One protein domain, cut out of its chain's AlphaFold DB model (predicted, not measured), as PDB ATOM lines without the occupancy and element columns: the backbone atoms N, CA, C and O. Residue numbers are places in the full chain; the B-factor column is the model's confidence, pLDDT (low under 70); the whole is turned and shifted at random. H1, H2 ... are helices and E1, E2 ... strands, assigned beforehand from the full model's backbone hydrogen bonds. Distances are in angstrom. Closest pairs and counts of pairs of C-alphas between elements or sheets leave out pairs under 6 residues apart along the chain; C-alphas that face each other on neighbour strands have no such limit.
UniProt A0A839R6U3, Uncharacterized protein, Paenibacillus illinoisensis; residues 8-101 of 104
ATOM      1  N   HIS A   8     -11.237  23.127 123.812       88.75
ATOM      2  CA  HIS A   8     -10.985  21.700 123.960       88.75
ATOM      3  C   HIS A   8      -9.536  21.396 124.381       88.75
ATOM      4  O   HIS A   8      -9.310  20.616 125.305       88.75
ATOM      5  N   ALA A   9      -8.545  22.066 123.775       91.12
ATOM      6  CA  ALA A   9      -7.139  21.918 124.159       91.12
ATOM      7  C   ALA A   9      -6.907  22.307 125.627       91.12
ATOM      8  O   ALA A   9      -6.219  21.600 126.361       91.12
ATOM      9  N   LEU A  10      -7.508  23.416 126.067       93.81
ATOM     10  CA  LEU A  10      -7.392  23.901 127.441       93.81
ATOM     11  C   LEU A  10      -8.030  22.947 128.454       93.81
ATOM     12  O   LEU A  10      -7.464  22.754 129.527       93.81
ATOM     13  N   GLN A  11      -9.164  22.328 128.121       93.94
ATOM     14  CA  GLN A  11      -9.794  21.317 128.974       93.94
ATOM     15  C   GLN A  11      -8.878  20.107 129.172       93.94
ATOM     16  O   GLN A  11      -8.596  19.739 130.315       93.94
ATOM     17  N   MET A  12      -8.338  19.553 128.080       94.75
ATOM     18  CA  MET A  12      -7.385  18.441 128.155       94.75
ATOM     19  C   MET A  12      -6.150  18.819 128.977       94.75
ATOM     20  O   MET A  12      -5.774  18.118 129.918       94.75
ATOM     21  N   ALA A  13      -5.553  19.974 128.671       95.69
ATOM     22  CA  ALA A  13      -4.379  20.484 129.366       95.69
ATOM     23  C   ALA A  13      -4.630  20.747 130.857       95.69
ATOM     24  O   ALA A  13      -3.720  20.577 131.664       95.69
ATOM     25  N   SER A  14      -5.850  21.126 131.248       96.69
ATOM     26  CA  SER A  14      -6.205  21.340 132.651       96.69
ATOM     27  C   SER A  14      -6.198  20.050 133.457       96.69
ATOM     28  O   SER A  14      -5.704  20.046 134.584       96.69
ATOM     29  N   ILE A  15      -6.709  18.957 132.893       96.69
ATOM     30  CA  ILE A  15      -6.710  17.653 133.567       96.69
ATOM     31  C   ILE A  15      -5.275  17.125 133.685       96.69
ATOM     32  O   ILE A  15      -4.884  16.653 134.752       96.69
ATOM     33  N   VAL A  16      -4.459  17.294 132.639       96.62
ATOM     34  CA  VAL A  16      -3.029  16.939 132.676       96.62
ATOM     35  C   VAL A  16      -2.281  17.760 133.722       96.62
ATOM     36  O   VAL A  16      -1.547  17.207 134.533       96.62
ATOM     37  N   SER A  17      -2.489  19.076 133.740       96.94
ATOM     38  CA  SER A  17      -1.851  19.975 134.704       96.94
ATOM     39  C   SER A  17      -2.190  19.586 136.141       96.94
ATOM     40  O   SER A  17      -1.302  19.562 136.988       96.94
ATOM     41  N   LYS A  18      -3.455  19.247 136.414       96.81
ATOM     42  CA  LYS A  18      -3.882  18.763 137.728       96.81
ATOM     43  C   LYS A  18      -3.194  17.445 138.090       96.81
ATOM     44  O   LYS A  18      -2.643  17.334 139.178       96.81
ATOM     45  N   HIS A  19      -3.151  16.492 137.161       96.25
ATOM     46  CA  HIS A  19      -2.478  15.211 137.372       96.25
ATOM     47  C   HIS A  19      -0.985  15.388 137.701       96.25
ATOM     48  O   HIS A  19      -0.479  14.729 138.607       96.25
ATOM     49  N   MET A  20      -0.289  16.319 137.039       96.12
ATOM     50  CA  MET A  20       1.118  16.629 137.333       96.12
ATOM     51  C   MET A  20       1.323  17.206 138.740       96.12
ATOM     52  O   MET A  20       2.317  16.873 139.392       96.12
ATOM     53  N   ILE A  21       0.396  18.050 139.203       95.94
ATOM     54  CA  ILE A  21       0.418  18.614 140.559       95.94
ATOM     55  C   ILE A  21       0.149  17.514 141.590       95.94
ATOM     56  O   ILE A  21       0.936  17.355 142.518       95.94
ATOM     57  N   ASP A  22      -0.904  16.715 141.404       96.19
ATOM     58  CA  ASP A  22      -1.313  15.669 142.353       96.19
ATOM     59  C   ASP A  22      -0.246  14.569 142.505       96.19
ATOM     60  O   ASP A  22      -0.080  13.989 143.577       96.19
ATOM     61  N   LYS A  23       0.525  14.298 141.444       93.56
ATOM     62  CA  LYS A  23       1.683  13.390 141.478       93.56
ATOM     63  C   LYS A  23       2.931  13.994 142.129       93.56
ATOM     64  O   LYS A  23       3.903  13.270 142.333       93.56
ATOM     65  N   GLY A  24       2.937  15.297 142.411       93.62
ATOM     66  CA  GLY A  24       4.103  16.021 142.917       93.62
ATOM     67  C   GLY A  24       5.222  16.196 141.886       93.62
ATOM     68  O   GLY A  24       6.345  16.522 142.257       93.62
ATOM     69  N   TYR A  25       4.951  15.978 140.593       92.06
ATOM     70  CA  TYR A  25       5.956  16.176 139.546       92.06
ATOM     71  C   TYR A  25       6.212  17.655 139.286       92.06
ATOM     72  O   TYR A  25       7.344  18.043 138.997       92.06
ATOM     73  N   TRP A  26       5.165  18.481 139.373       92.06
ATOM     74  CA  TRP A  26       5.284  19.910 139.126       92.06
ATOM     75  C   TRP A  26       4.254  20.735 139.895       92.06
ATOM     76  O   TRP A  26       3.125  20.922 139.451       92.06
ATOM     77  N   GLU A  27       4.677  21.297 141.026       88.75
ATOM     78  CA  GLU A  27       3.800  22.022 141.960       88.75
ATOM     79  C   GLU A  27       3.129  23.274 141.364       88.75
ATOM     80  O   GLU A  27       2.027  23.633 141.762       88.75
ATOM     81  N   ALA A  28       3.764  23.924 140.384       91.06
ATOM     82  CA  ALA A  28       3.259  25.132 139.723       91.06
ATOM     83  C   ALA A  28       2.837  24.887 138.259       91.06
ATOM     84  O   ALA A  28       2.922  25.790 137.421       91.06
ATOM     85  N   CYS A  29       2.431  23.658 137.922       94.12
ATOM     86  CA  CYS A  29       1.969  23.339 136.574       94.12
ATOM     87  C   CYS A  29       0.704  24.139 136.228       94.12
ATOM     88  O   CYS A  29      -0.198  24.281 137.052       94.12
ATOM     89  N   THR A  30       0.621  24.649 134.997       95.38
ATOM     90  CA  THR A  30      -0.583  25.325 134.488       95.38
ATOM     91  C   THR A  30      -1.016  24.716 133.155       95.38
ATOM     92  O   THR A  30      -0.169  24.211 132.409       95.38
ATOM     93  N   PRO A  31      -2.306  24.813 132.779       93.94
ATOM     94  CA  PRO A  31      -2.780  24.327 131.483       93.94
ATOM     95  C   PRO A  31      -2.018  24.960 130.307       93.94
ATOM     96  O   PRO A  31      -1.667  24.282 129.345       93.94
ATOM     97  N   GLN A  32      -1.695  26.254 130.392       93.00
ATOM     98  CA  GLN A  32      -0.925  26.964 129.365       93.00
ATOM     99  C   GLN A  32       0.491  26.402 129.234       93.00
ATOM    100  O   GLN A  32       1.031  26.334 128.130       93.00
ATOM    101  N   TYR A  33       1.084  25.975 130.349       92.44
ATOM    102  CA  TYR A  33       2.389  25.339 130.339       92.44
ATOM    103  C   TYR A  33       2.355  23.992 129.609       92.44
ATOM    104  O   TYR A  33       3.214  23.732 128.770       92.44
ATOM    105  N   ILE A  34       1.325  23.178 129.860       94.75
ATOM    106  CA  ILE A  34       1.110  21.912 129.148       94.75
ATOM    107  C   ILE A  34       0.926  22.144 127.643       94.75
ATOM    108  O   ILE A  34       1.585  21.483 126.846       94.75
ATOM    109  N   LEU A  35       0.106  23.120 127.236       93.69
ATOM    110  CA  LEU A  35      -0.088  23.448 125.813       93.69
ATOM    111  C   LEU A  35       1.189  23.930 125.120       93.69
ATOM    112  O   LEU A  35       1.360  23.717 123.921       93.69
ATOM    113  N   ARG A  36       2.081  24.590 125.865       91.44
ATOM    114  CA  ARG A  36       3.383  25.020 125.354       91.44
ATOM    115  C   ARG A  36       4.339  23.845 125.147       91.44
ATOM    116  O   ARG A  36       5.184  23.932 124.263       91.44
ATOM    117  N   LEU A  37       4.238  22.811 125.983       91.56
ATOM    118  CA  LEU A  37       5.072  21.612 125.901       91.56
ATOM    119  C   LEU A  37       4.586  20.607 124.861       91.56
ATOM    120  O   LEU A  37       5.411  19.889 124.318       91.56
ATOM    121  N   ALA A  38       3.278  20.519 124.634       90.81
ATOM    122  CA  ALA A  38       2.726  19.575 123.676       90.81
ATOM    123  C   ALA A  38       3.139  19.956 122.247       90.81
ATOM    124  O   ALA A  38       2.825  21.050 121.770       90.81
ATOM    125  N   ASP A  39       3.782  19.025 121.550       88.19
ATOM    126  CA  ASP A  39       4.198  19.188 120.159       88.19
ATOM    127  C   ASP A  39       3.026  18.990 119.186       88.19
ATOM    128  O   ASP A  39       3.040  19.508 118.067       88.19
ATOM    129  N   SER A  40       1.991  18.252 119.606       90.00
ATOM    130  CA  SER A  40       0.811  17.942 118.793       90.00
ATOM    131  C   SER A  40      -0.440  17.682 119.635       90.00
ATOM    132  O   SER A  40      -0.368  17.320 120.811       90.00
ATOM    133  N   TYR A  41      -1.616  17.804 119.009       88.75
ATOM    134  CA  TYR A  41      -2.882  17.413 119.635       88.75
ATOM    135  C   TYR A  41      -2.911  15.926 120.004       88.75
ATOM    136  O   TYR A  41      -3.471  15.577 121.039       88.75
ATOM    137  N   ALA A  42      -2.273  15.069 119.202       87.75
ATOM    138  CA  ALA A  42      -2.143  13.644 119.489       87.75
ATOM    139  C   ALA A  42      -1.356  13.397 120.784       87.75
ATOM    140  O   ALA A  42      -1.750  12.579 121.615       87.75
ATOM    141  N   GLU A  43      -0.269  14.138 120.998       89.56
ATOM    142  CA  GLU A  43       0.502  14.058 122.236       89.56
ATOM    143  C   GLU A  43      -0.289  14.562 123.445       89.56
ATOM    144  O   GLU A  43      -0.363  13.868 124.461       89.56
ATOM    145  N   LEU A  44      -0.947  15.716 123.313       92.81
ATOM    146  CA  LEU A  44      -1.813  16.248 124.362       92.81
ATOM    147  C   LEU A  44      -2.929  15.255 124.726       92.81
ATOM    148  O   LEU A  44      -3.189  15.033 125.908       92.81
ATOM    149  N   ALA A  45      -3.547  14.621 123.728       91.31
ATOM    150  CA  ALA A  45      -4.573  13.602 123.925       91.31
ATOM    151  C   ALA A  45      -4.024  12.369 124.658       91.31
ATOM    152  O   ALA A  45      -4.675  11.864 125.571       91.31
ATOM    153  N   ARG A  46      -2.799  11.918 124.345       90.12
ATOM    154  CA  ARG A  46      -2.150  10.829 125.096       90.12
ATOM    155  C   ARG A  46      -1.980  11.192 126.567       90.12
ATOM    156  O   ARG A  46      -2.379  10.414 127.430       90.12
ATOM    157  N   TRP A  47      -1.424  12.363 126.871       93.38
ATOM    158  CA  TRP A  47      -1.261  12.809 128.262       93.38
ATOM    159  C   TRP A  47      -2.604  12.945 128.980       93.38
ATOM    160  O   TRP A  47      -2.726  12.604 130.159       93.38
ATOM    161  N   HIS A  48      -3.624  13.406 128.260       94.69
ATOM    162  CA  HIS A  48      -4.984  13.497 128.757       94.69
ATOM    163  C   HIS A  48      -5.550  12.120 129.123       94.69
ATOM    164  O   HIS A  48      -5.975  11.939 130.260       94.69
ATOM    165  N   HIS A  49      -5.456  11.122 128.239       93.31
ATOM    166  CA  HIS A  49      -5.895   9.749 128.523       93.31
ATOM    167  C   HIS A  49      -5.174   9.154 129.736       93.31
ATOM    168  O   HIS A  49      -5.811   8.566 130.607       93.31
ATOM    169  N   PHE A  50      -3.856   9.357 129.837       92.81
ATOM    170  CA  PHE A  50      -3.085   8.942 131.013       92.81
ATOM    171  C   PHE A  50      -3.610   9.566 132.304       92.81
ATOM    172  O   PHE A  50      -3.632   8.904 133.339       92.81
ATOM    173  N   SER A  51      -4.028  10.826 132.246       94.94
ATOM    174  CA  SER A  51      -4.558  11.550 133.398       94.94
ATOM    175  C   SER A  51      -5.977  11.086 133.749       94.94
ATOM    176  O   SER A  51      -6.276  10.895 134.922       94.94
ATOM    177  N   LEU A  52      -6.827  10.810 132.755       94.38
ATOM    178  CA  LEU A  52      -8.149  10.214 132.975       94.38
ATOM    179  C   LEU A  52      -8.048   8.828 133.624       94.38
ATOM    180  O   LEU A  52      -8.778   8.552 134.570       94.38
ATOM    181  N   ALA A  53      -7.098   7.998 133.180       94.00
ATOM    182  CA  ALA A  53      -6.847   6.685 133.770       94.00
ATOM    183  C   ALA A  53      -6.391   6.771 135.234       94.00
ATOM    184  O   ALA A  53      -6.829   5.970 136.058       94.00
ATOM    185  N   TYR A  54      -5.572   7.773 135.581       93.81
ATOM    186  CA  TYR A  54      -5.180   8.029 136.971       93.81
ATOM    187  C   TYR A  54      -6.388   8.328 137.865       93.81
ATOM    188  O   TYR A  54      -6.487   7.797 138.969       93.81
ATOM    189  N   TYR A  55      -7.323   9.145 137.374       94.62
ATOM    190  CA  TYR A  55      -8.536   9.504 138.110       94.62
ATOM    191  C   TYR A  55      -9.691   8.507 137.944       94.62
ATOM    192  O   TYR A  55     -10.733   8.702 138.569       94.62
ATOM    193  N   LYS A  56      -9.528   7.451 137.135       92.38
ATOM    194  CA  LYS A  56     -10.582   6.481 136.788       92.38
ATOM    195  C   LYS A  56     -11.842   7.153 136.214       92.38
ATOM    196  O   LYS A  56     -12.965   6.836 136.602       92.38
ATOM    197  N   MET A  57     -11.645   8.129 135.325       91.38
ATOM    198  CA  MET A  57     -12.704   8.956 134.727       91.38
ATOM    199  C   MET A  57     -12.994   8.566 133.277       91.38
ATOM    200  O   MET A  57     -12.114   8.065 132.582       91.38
ATOM    201  N   ASP A  58     -14.220   8.831 132.814       88.81
ATOM    202  CA  ASP A  58     -14.667   8.655 131.419       88.81
ATOM    203  C   ASP A  58     -14.365   7.264 130.826       88.81
ATOM    204  O   ASP A  58     -14.099   7.100 129.630       88.81
ATOM    205  N   GLY A  59     -14.356   6.247 131.692       90.12
ATOM    206  CA  GLY A  59     -14.055   4.866 131.331       90.12
ATOM    207  C   GLY A  59     -12.585   4.564 131.067       90.12
ATOM    208  O   GLY A  59     -12.291   3.524 130.482       90.12
ATOM    209  N   TYR A  60     -11.661   5.437 131.473       92.75
ATOM    210  CA  TYR A  60     -10.222   5.201 131.378       92.75
ATOM    211  C   TYR A  60      -9.676   4.578 132.661       92.75
ATOM    212  O   TYR A  60      -9.946   5.052 133.762       92.75
ATOM    213  N   PHE A  61      -8.840   3.554 132.511       93.56
ATOM    214  CA  PHE A  61      -8.180   2.837 133.601       93.56
ATOM    215  C   PHE A  61      -6.761   2.425 133.183       93.56
ATOM    216  O   PHE A  61      -6.427   2.443 131.997       93.56
ATOM    217  N   TYR A  62      -5.909   2.054 134.142       93.31
ATOM    218  CA  TYR A  62      -4.590   1.477 133.838       93.31
ATOM    219  C   TYR A  62      -4.623  -0.043 133.685       93.31
ATOM    220  O   TYR A  62      -3.786  -0.604 132.979       93.31
ATOM    221  N   ASP A  63      -5.603  -0.701 134.300       91.38
ATOM    222  CA  ASP A  63      -5.789  -2.145 134.237       91.38
ATOM    223  C   ASP A  63      -7.286  -2.499 134.218       91.38
ATOM    224  O   ASP A  63      -8.123  -1.738 134.701       91.38
ATOM    225  N   LEU A  64      -7.646  -3.660 133.667       89.56
ATOM    226  CA  LEU A  64      -9.034  -4.139 133.699       89.56
ATOM    227  C   LEU A  64      -9.501  -4.451 135.124       89.56
ATOM    228  O   LEU A  64     -10.685  -4.326 135.415       89.56
ATOM    229  N   ASN A  65      -8.581  -4.814 136.018       89.62
ATOM    230  CA  ASN A  65      -8.873  -5.057 137.429       89.62
ATOM    231  C   ASN A  65      -9.172  -3.762 138.205       89.62
ATOM    232  O   ASN A  65      -9.676  -3.822 139.321       89.62
ATOM    233  N   ASP A  66      -8.861  -2.593 137.635       89.69
ATOM    234  CA  ASP A  66      -9.216  -1.300 138.225       89.69
ATOM    235  C   ASP A  66     -10.665  -0.887 137.945       89.69
ATOM    236  O   ASP A  66     -11.131   0.088 138.550       89.69
ATOM    237  N   VAL A  67     -11.341  -1.593 137.032       88.69
ATOM    238  CA  VAL A  67     -12.721  -1.322 136.638       88.69
ATOM    239  C   VAL A  67     -13.662  -1.803 137.746       88.69
ATOM    240  O   VAL A  67     -13.613  -2.977 138.112       88.69
ATOM    241  N   PRO A  68     -14.537  -0.935 138.283       85.88
ATOM    242  CA  PRO A  68     -15.520  -1.340 139.281       85.88
ATOM    243  C   PRO A  68     -16.461  -2.430 138.753       85.88
ATOM    244  O   PRO A  68     -16.935  -2.341 137.622       85.88
ATOM    245  N   ASP A  69     -16.824  -3.397 139.598       81.44
ATOM    246  CA  ASP A  69     -17.757  -4.477 139.226       81.44
ATOM    247  C   ASP A  69     -19.133  -3.959 138.762       81.44
ATOM    248  O   ASP A  69     -19.847  -4.629 138.019       81.44
ATOM    249  N   ASN A  70     -19.517  -2.752 139.192       79.12
ATOM    250  CA  ASN A  70     -20.767  -2.089 138.823       79.12
ATOM    251  C   ASN A  70     -20.642  -1.155 137.605       79.12
ATOM    252  O   ASN A  70     -21.546  -0.351 137.367       79.12
ATOM    253  N   TYR A  71     -19.540  -1.212 136.852       78.06
ATOM    254  CA  TYR A  71     -19.332  -0.347 135.698       78.06
ATOM    255  C   TYR A  71     -20.315  -0.686 134.566       78.06
ATOM    256  O   TYR A  71     -20.257  -1.748 133.950       78.06
ATOM    257  N   SER A  72     -21.241   0.232 134.293       69.12
ATOM    258  CA  SER A  72     -22.387  -0.005 133.409       69.12
ATOM    259  C   SER A  72     -22.173   0.413 131.955       69.12
ATOM    260  O   SER A  72     -23.022   0.130 131.114       69.12
ATOM    261  N   GLU A  73     -21.079   1.108 131.626       66.88
ATOM    262  CA  GLU A  73     -20.938   1.771 130.317       66.88
ATOM    263  C   GLU A  73     -20.458   0.843 129.189       66.88
ATOM    264  O   GLU A  73     -20.246   1.284 128.058       66.88
ATOM    265  N   GLY A  74     -20.343  -0.462 129.452       72.44
ATOM    266  CA  GLY A  74     -20.123  -1.516 128.457       72.44
ATOM    267  C   GLY A  74     -18.741  -1.512 127.801       72.44
ATOM    268  O   GLY A  74     -18.231  -2.582 127.504       72.44
ATOM    269  N   ASN A  75     -18.099  -0.353 127.627       86.00
ATOM    270  CA  ASN A  75     -16.762  -0.200 127.068       86.00
ATOM    271  C   ASN A  75     -15.832   0.519 128.044       86.00
ATOM    272  O   ASN A  75     -16.208   1.538 128.613       86.00
ATOM    273  N   VAL A  76     -14.595   0.044 128.149       91.38
ATOM    274  CA  VAL A  76     -13.527   0.691 128.919       91.38
ATOM    275  C   VAL A  76     -12.285   0.874 128.064       91.38
ATOM    276  O   VAL A  76     -12.083   0.188 127.057       91.38
ATOM    277  N   ARG A  77     -11.440   1.811 128.474       92.00
ATOM    278  CA  ARG A  77     -10.172   2.150 127.841       92.00
ATOM    279  C   ARG A  77      -9.041   1.902 128.818       92.00
ATOM    280  O   ARG A  77      -8.984   2.514 129.877       92.00
ATOM    281  N   ILE A  78      -8.129   1.020 128.443       92.94
ATOM    282  CA  ILE A  78      -6.949   0.684 129.230       92.94
ATOM    283  C   ILE A  78      -5.746   1.415 128.653       92.94
ATOM    284  O   ILE A  78      -5.366   1.197 127.503       92.94
ATOM    285  N   VAL A  79      -5.149   2.295 129.450       90.81
ATOM    286  CA  VAL A  79      -3.980   3.081 129.053       90.81
ATOM    287  C   VAL A  79      -2.717   2.346 129.477       90.81
ATOM    288  O   VAL A  79      -2.442   2.202 130.666       90.81
ATOM    289  N   LYS A  80      -1.922   1.895 128.504       85.44
ATOM    290  CA  LYS A  80      -0.692   1.132 128.741       85.44
ATOM    291  C   LYS A  80       0.407   1.564 127.778       85.44
ATOM    292  O   LYS A  80       0.200   1.558 126.571       85.44
ATOM    293  N   GLU A  81       1.573   1.929 128.314       77.00
ATOM    294  CA  GLU A  81       2.809   2.171 127.541       77.00
ATOM    295  C   GLU A  81       2.622   3.057 126.288       77.00
ATOM    296  O   GLU A  81       3.114   2.755 125.204       77.00
ATOM    297  N   GLY A  82       1.875   4.159 126.410       71.38
ATOM    298  CA  GLY A  82       1.652   5.092 125.296       71.38
ATOM    299  C   GLY A  82       0.518   4.702 124.344       71.38
ATOM    300  O   GLY A  82       0.231   5.455 123.415       71.38
ATOM    301  N   LYS A  83      -0.154   3.575 124.590       82.56
ATOM    302  CA  LYS A  83      -1.322   3.098 123.846       82.56
ATOM    303  C   LYS A  83      -2.579   3.156 124.705       82.56
ATOM    304  O   LYS A  83      -2.523   3.045 125.927       82.56
ATOM    305  N   THR A  84      -3.718   3.316 124.044       88.69
ATOM    306  CA  THR A  84      -5.040   3.178 124.658       88.69
ATOM    307  C   THR A  84      -5.725   1.981 124.005       88.69
ATOM    308  O   THR A  84      -5.917   1.970 122.794       88.69
ATOM    309  N   LEU A  85      -6.045   0.953 124.785       90.75
ATOM    310  CA  LEU A  85      -6.698  -0.272 124.324       90.75
ATOM    311  C   LEU A  85      -8.169  -0.229 124.715       90.75
ATOM    312  O   LEU A  85      -8.484   0.037 125.874       90.75
ATOM    313  N   ARG A  86      -9.079  -0.527 123.793       90.50
ATOM    314  CA  ARG A  86     -10.513  -0.563 124.087       90.50
ATOM    315  C   ARG A  86     -10.976  -1.988 124.362       90.50
ATOM    316  O   ARG A  86     -10.701  -2.896 123.579       90.50
ATOM    317  N   TYR A  87     -11.732  -2.157 125.438       90.62
ATOM    318  CA  TYR A  87     -12.369  -3.413 125.817       90.62
ATOM    319  C   TYR A  87     -13.877  -3.234 125.940       90.62
ATOM    320  O   TYR A  87     -14.342  -2.150 126.284       90.62
ATOM    321  N   ILE A  88     -14.623  -4.307 125.691       90.75
ATOM    322  CA  ILE A  88     -16.064  -4.402 125.932       90.75
ATOM    323  C   ILE A  88     -16.350  -5.522 126.930       90.75
ATOM    324  O   ILE A  88     -15.689  -6.563 126.890       90.75
ATOM    325  N   LEU A  89     -17.312  -5.316 127.828       85.69
ATOM    326  CA  LEU A  89     -17.808  -6.373 128.702       85.69
ATOM    327  C   LEU A  89     -18.885  -7.161 127.956       85.69
ATOM    328  O   LEU A  89     -19.967  -6.644 127.691       85.69
ATOM    329  N   ASP A  90     -18.581  -8.412 127.626       83.50
ATOM    330  CA  ASP A  90     -19.473  -9.311 126.898       83.50
ATOM    331  C   ASP A  90     -19.560 -10.651 127.638       83.50
ATOM    332  O   ASP A  90     -18.540 -11.285 127.921       83.50
ATOM    333  N   GLU A  91     -20.777 -11.055 128.013       83.44
ATOM    334  CA  GLU A  91     -21.056 -12.282 128.782       83.44
ATOM    335  C   GLU A  91     -20.208 -12.424 130.068       83.44
ATOM    336  O   GLU A  91     -19.738 -13.508 130.420       83.44
ATOM    337  N   GLY A  92     -19.973 -11.310 130.772       81.12
ATOM    338  CA  GLY A  92     -19.178 -11.288 132.005       81.12
ATOM    339  C   GLY A  92     -17.664 -11.413 131.790       81.12
ATOM    340  O   GLY A  92     -16.932 -11.662 132.746       81.12
ATOM    341  N   LYS A  93     -17.177 -11.251 130.553       85.06
ATOM    342  CA  LYS A  93     -15.746 -11.254 130.221       85.06
ATOM    343  C   LYS A  93     -15.363 -10.005 129.437       85.06
ATOM    344  O   LYS A  93     -16.052  -9.607 128.503       85.06
ATOM    345  N   TRP A  94     -14.218  -9.421 129.778       88.06
ATOM    346  CA  TRP A  94     -13.629  -8.339 128.996       88.06
ATOM    347  C   TRP A  94     -13.048  -8.882 127.690       88.06
ATOM    348  O   TRP A  94     -12.157  -9.733 127.700       88.06
ATOM    349  N   ARG A  95     -13.543  -8.380 126.559       87.50
ATOM    350  CA  ARG A  95     -13.038  -8.695 125.219       87.50
ATOM    351  C   ARG A  95     -12.344  -7.476 124.639       87.50
ATOM    352  O   ARG A  95     -12.899  -6.381 124.651       87.50
ATOM    353  N   TYR A  96     -11.127  -7.669 124.144       89.50
ATOM    354  CA  TYR A  96     -10.406  -6.631 123.415       89.50
ATOM    355  C   TYR A  96     -11.136  -6.325 122.102       89.50
ATOM    356  O   TYR A  96     -11.508  -7.249 121.377       89.50
ATOM    357  N   LEU A  97     -11.340  -5.041 121.811       86.88
ATOM    358  CA  LEU A  97     -11.962  -4.572 120.574       86.88
ATOM    359  C   LEU A  97     -10.922  -4.038 119.590       86.88
ATOM    360  O   LEU A  97     -10.817  -4.547 118.477       86.88
ATOM    361  N   GLN A  98     -10.197  -2.988 119.979       84.12
ATOM    362  CA  GLN A  98      -9.264  -2.280 119.100       84.12
ATOM    363  C   GLN A  98      -8.294  -1.391 119.886       84.12
ATOM    364  O   GLN A  98      -8.577  -0.997 121.021       84.12
ATOM    365  N   ASP A  99      -7.199  -1.004 119.234       79.88
ATOM    366  CA  ASP A  99      -6.321   0.076 119.682       79.88
ATOM    367  C   ASP A  99      -6.940   1.426 119.288       79.88
ATOM    368  O   ASP A  99      -7.358   1.630 118.147       79.88
ATOM    369  N   GLU A 100      -6.991   2.371 120.223       71.19
ATOM    370  CA  GLU A 100      -7.198   3.782 119.909       71.19
ATOM    371  C   GLU A 100      -5.819   4.405 119.668       71.19
ATOM    372  O   GLU A 100      -5.139   4.857 120.595       71.19
ATOM    373  N   THR A 101      -5.372   4.395 118.412       57.72
ATOM    374  CA  THR A 101      -4.249   5.235 117.992       57.72
ATOM    375  C   THR A 101      -4.745   6.684 117.999       57.72
ATOM    376  O   THR A 101      -5.726   6.978 117.309       57.72
TER     377      THR A 101
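What this domain is: This is residues 8 to 101 of the 104 residues of an uncharacterized protein of Paenibacillus illinoisensis (UniProt A0A839R6U3). The domain is an elongated body with a strongly twisted sheet of three strands, E1, E2 and E3, at one end and the helices H1 and H2 at the other. H3 stands in the middle, packing on H1 and, with residues 46 to 54, on the part of the sheet made by E1 and E2, while a long link folds back beside E1. The printed part has 94 residues, with three named helices followed by three named strands, H1 H2 H3 E1 E2 E3; the sheet's order is E1 - E2 - E3, all antiparallel, and the class is mixed, helices and strands. The whole is compact, with a radius of gyration of the C-alphas of 14.3 A, and spans 45 by 24 by 22 A.

Where its parts are: In the sheet, E1 is residues 75 to 80, 16.2 A from first to last C-alpha. E2 is residues 83 to 90, 22.2 A, and E3 is residues 93 to 100, 20.1 A, ending at C-alpha 100 at (-7.198, 3.782, 119.909). E3 bends by 50 degrees at residue 97. H3 is residues 41 to 55, 20.9 A, with C-alpha 55 at (-8.536, 9.504, 138.110). H1 is residues 8 to 22, 21.6 A, from C-alpha 8 at (-10.985, 21.700, 123.960), and H2 is residues 31 to 37, 10.0 A.

How they stand to each other: E1, E2 and E3 form a meander, each strand the antiparallel neighbour of the one before, and E1 and E3 are its edge strands. In the hairpin E1 and E2, N 78 and O 85 are 2.8 A apart, within hydrogen-bond range. In the hairpin E2 and E3, N 88 and O 95 are 2.9 A apart, also within range. Residues 60 to 61 pair, parallel, with residues 77 to 78 of E1. H3 is on the sheet, in two layers, a helix on one face of a sheet; the closest C-alphas of H3 and E1 are those of Phe 50 and Val 79, 6.2 A apart. H3 and H1 touch, closest at the C-alphas of Met 12 and His 48, 5.5 A, at a steep tilt of 46 degrees, the same way. H1 and H2 touch at the C-alphas of Ala 13 and Pro 31, 4.7 A, about perpendicular at 85 degrees. H2 and H3 are close but not clearly touching; the C-alphas of Leu 35 and Leu 44 are 7.5 A apart. H1 and H2 are apart from E1, E2 and E3. In H1, H2 and H3 every O i to N i+4 pair is within hydrogen-bond range.

The domain as a whole: The C-alphas of Ala 28 and Glu 91, 45.9 A apart, are the two farthest apart. The printed part has no cut. The link from H3 to E1, 19 residues, is long. The mean pLDDT of the printed part is 89.2, and residues 72 to 73 and residue 101 are under 70.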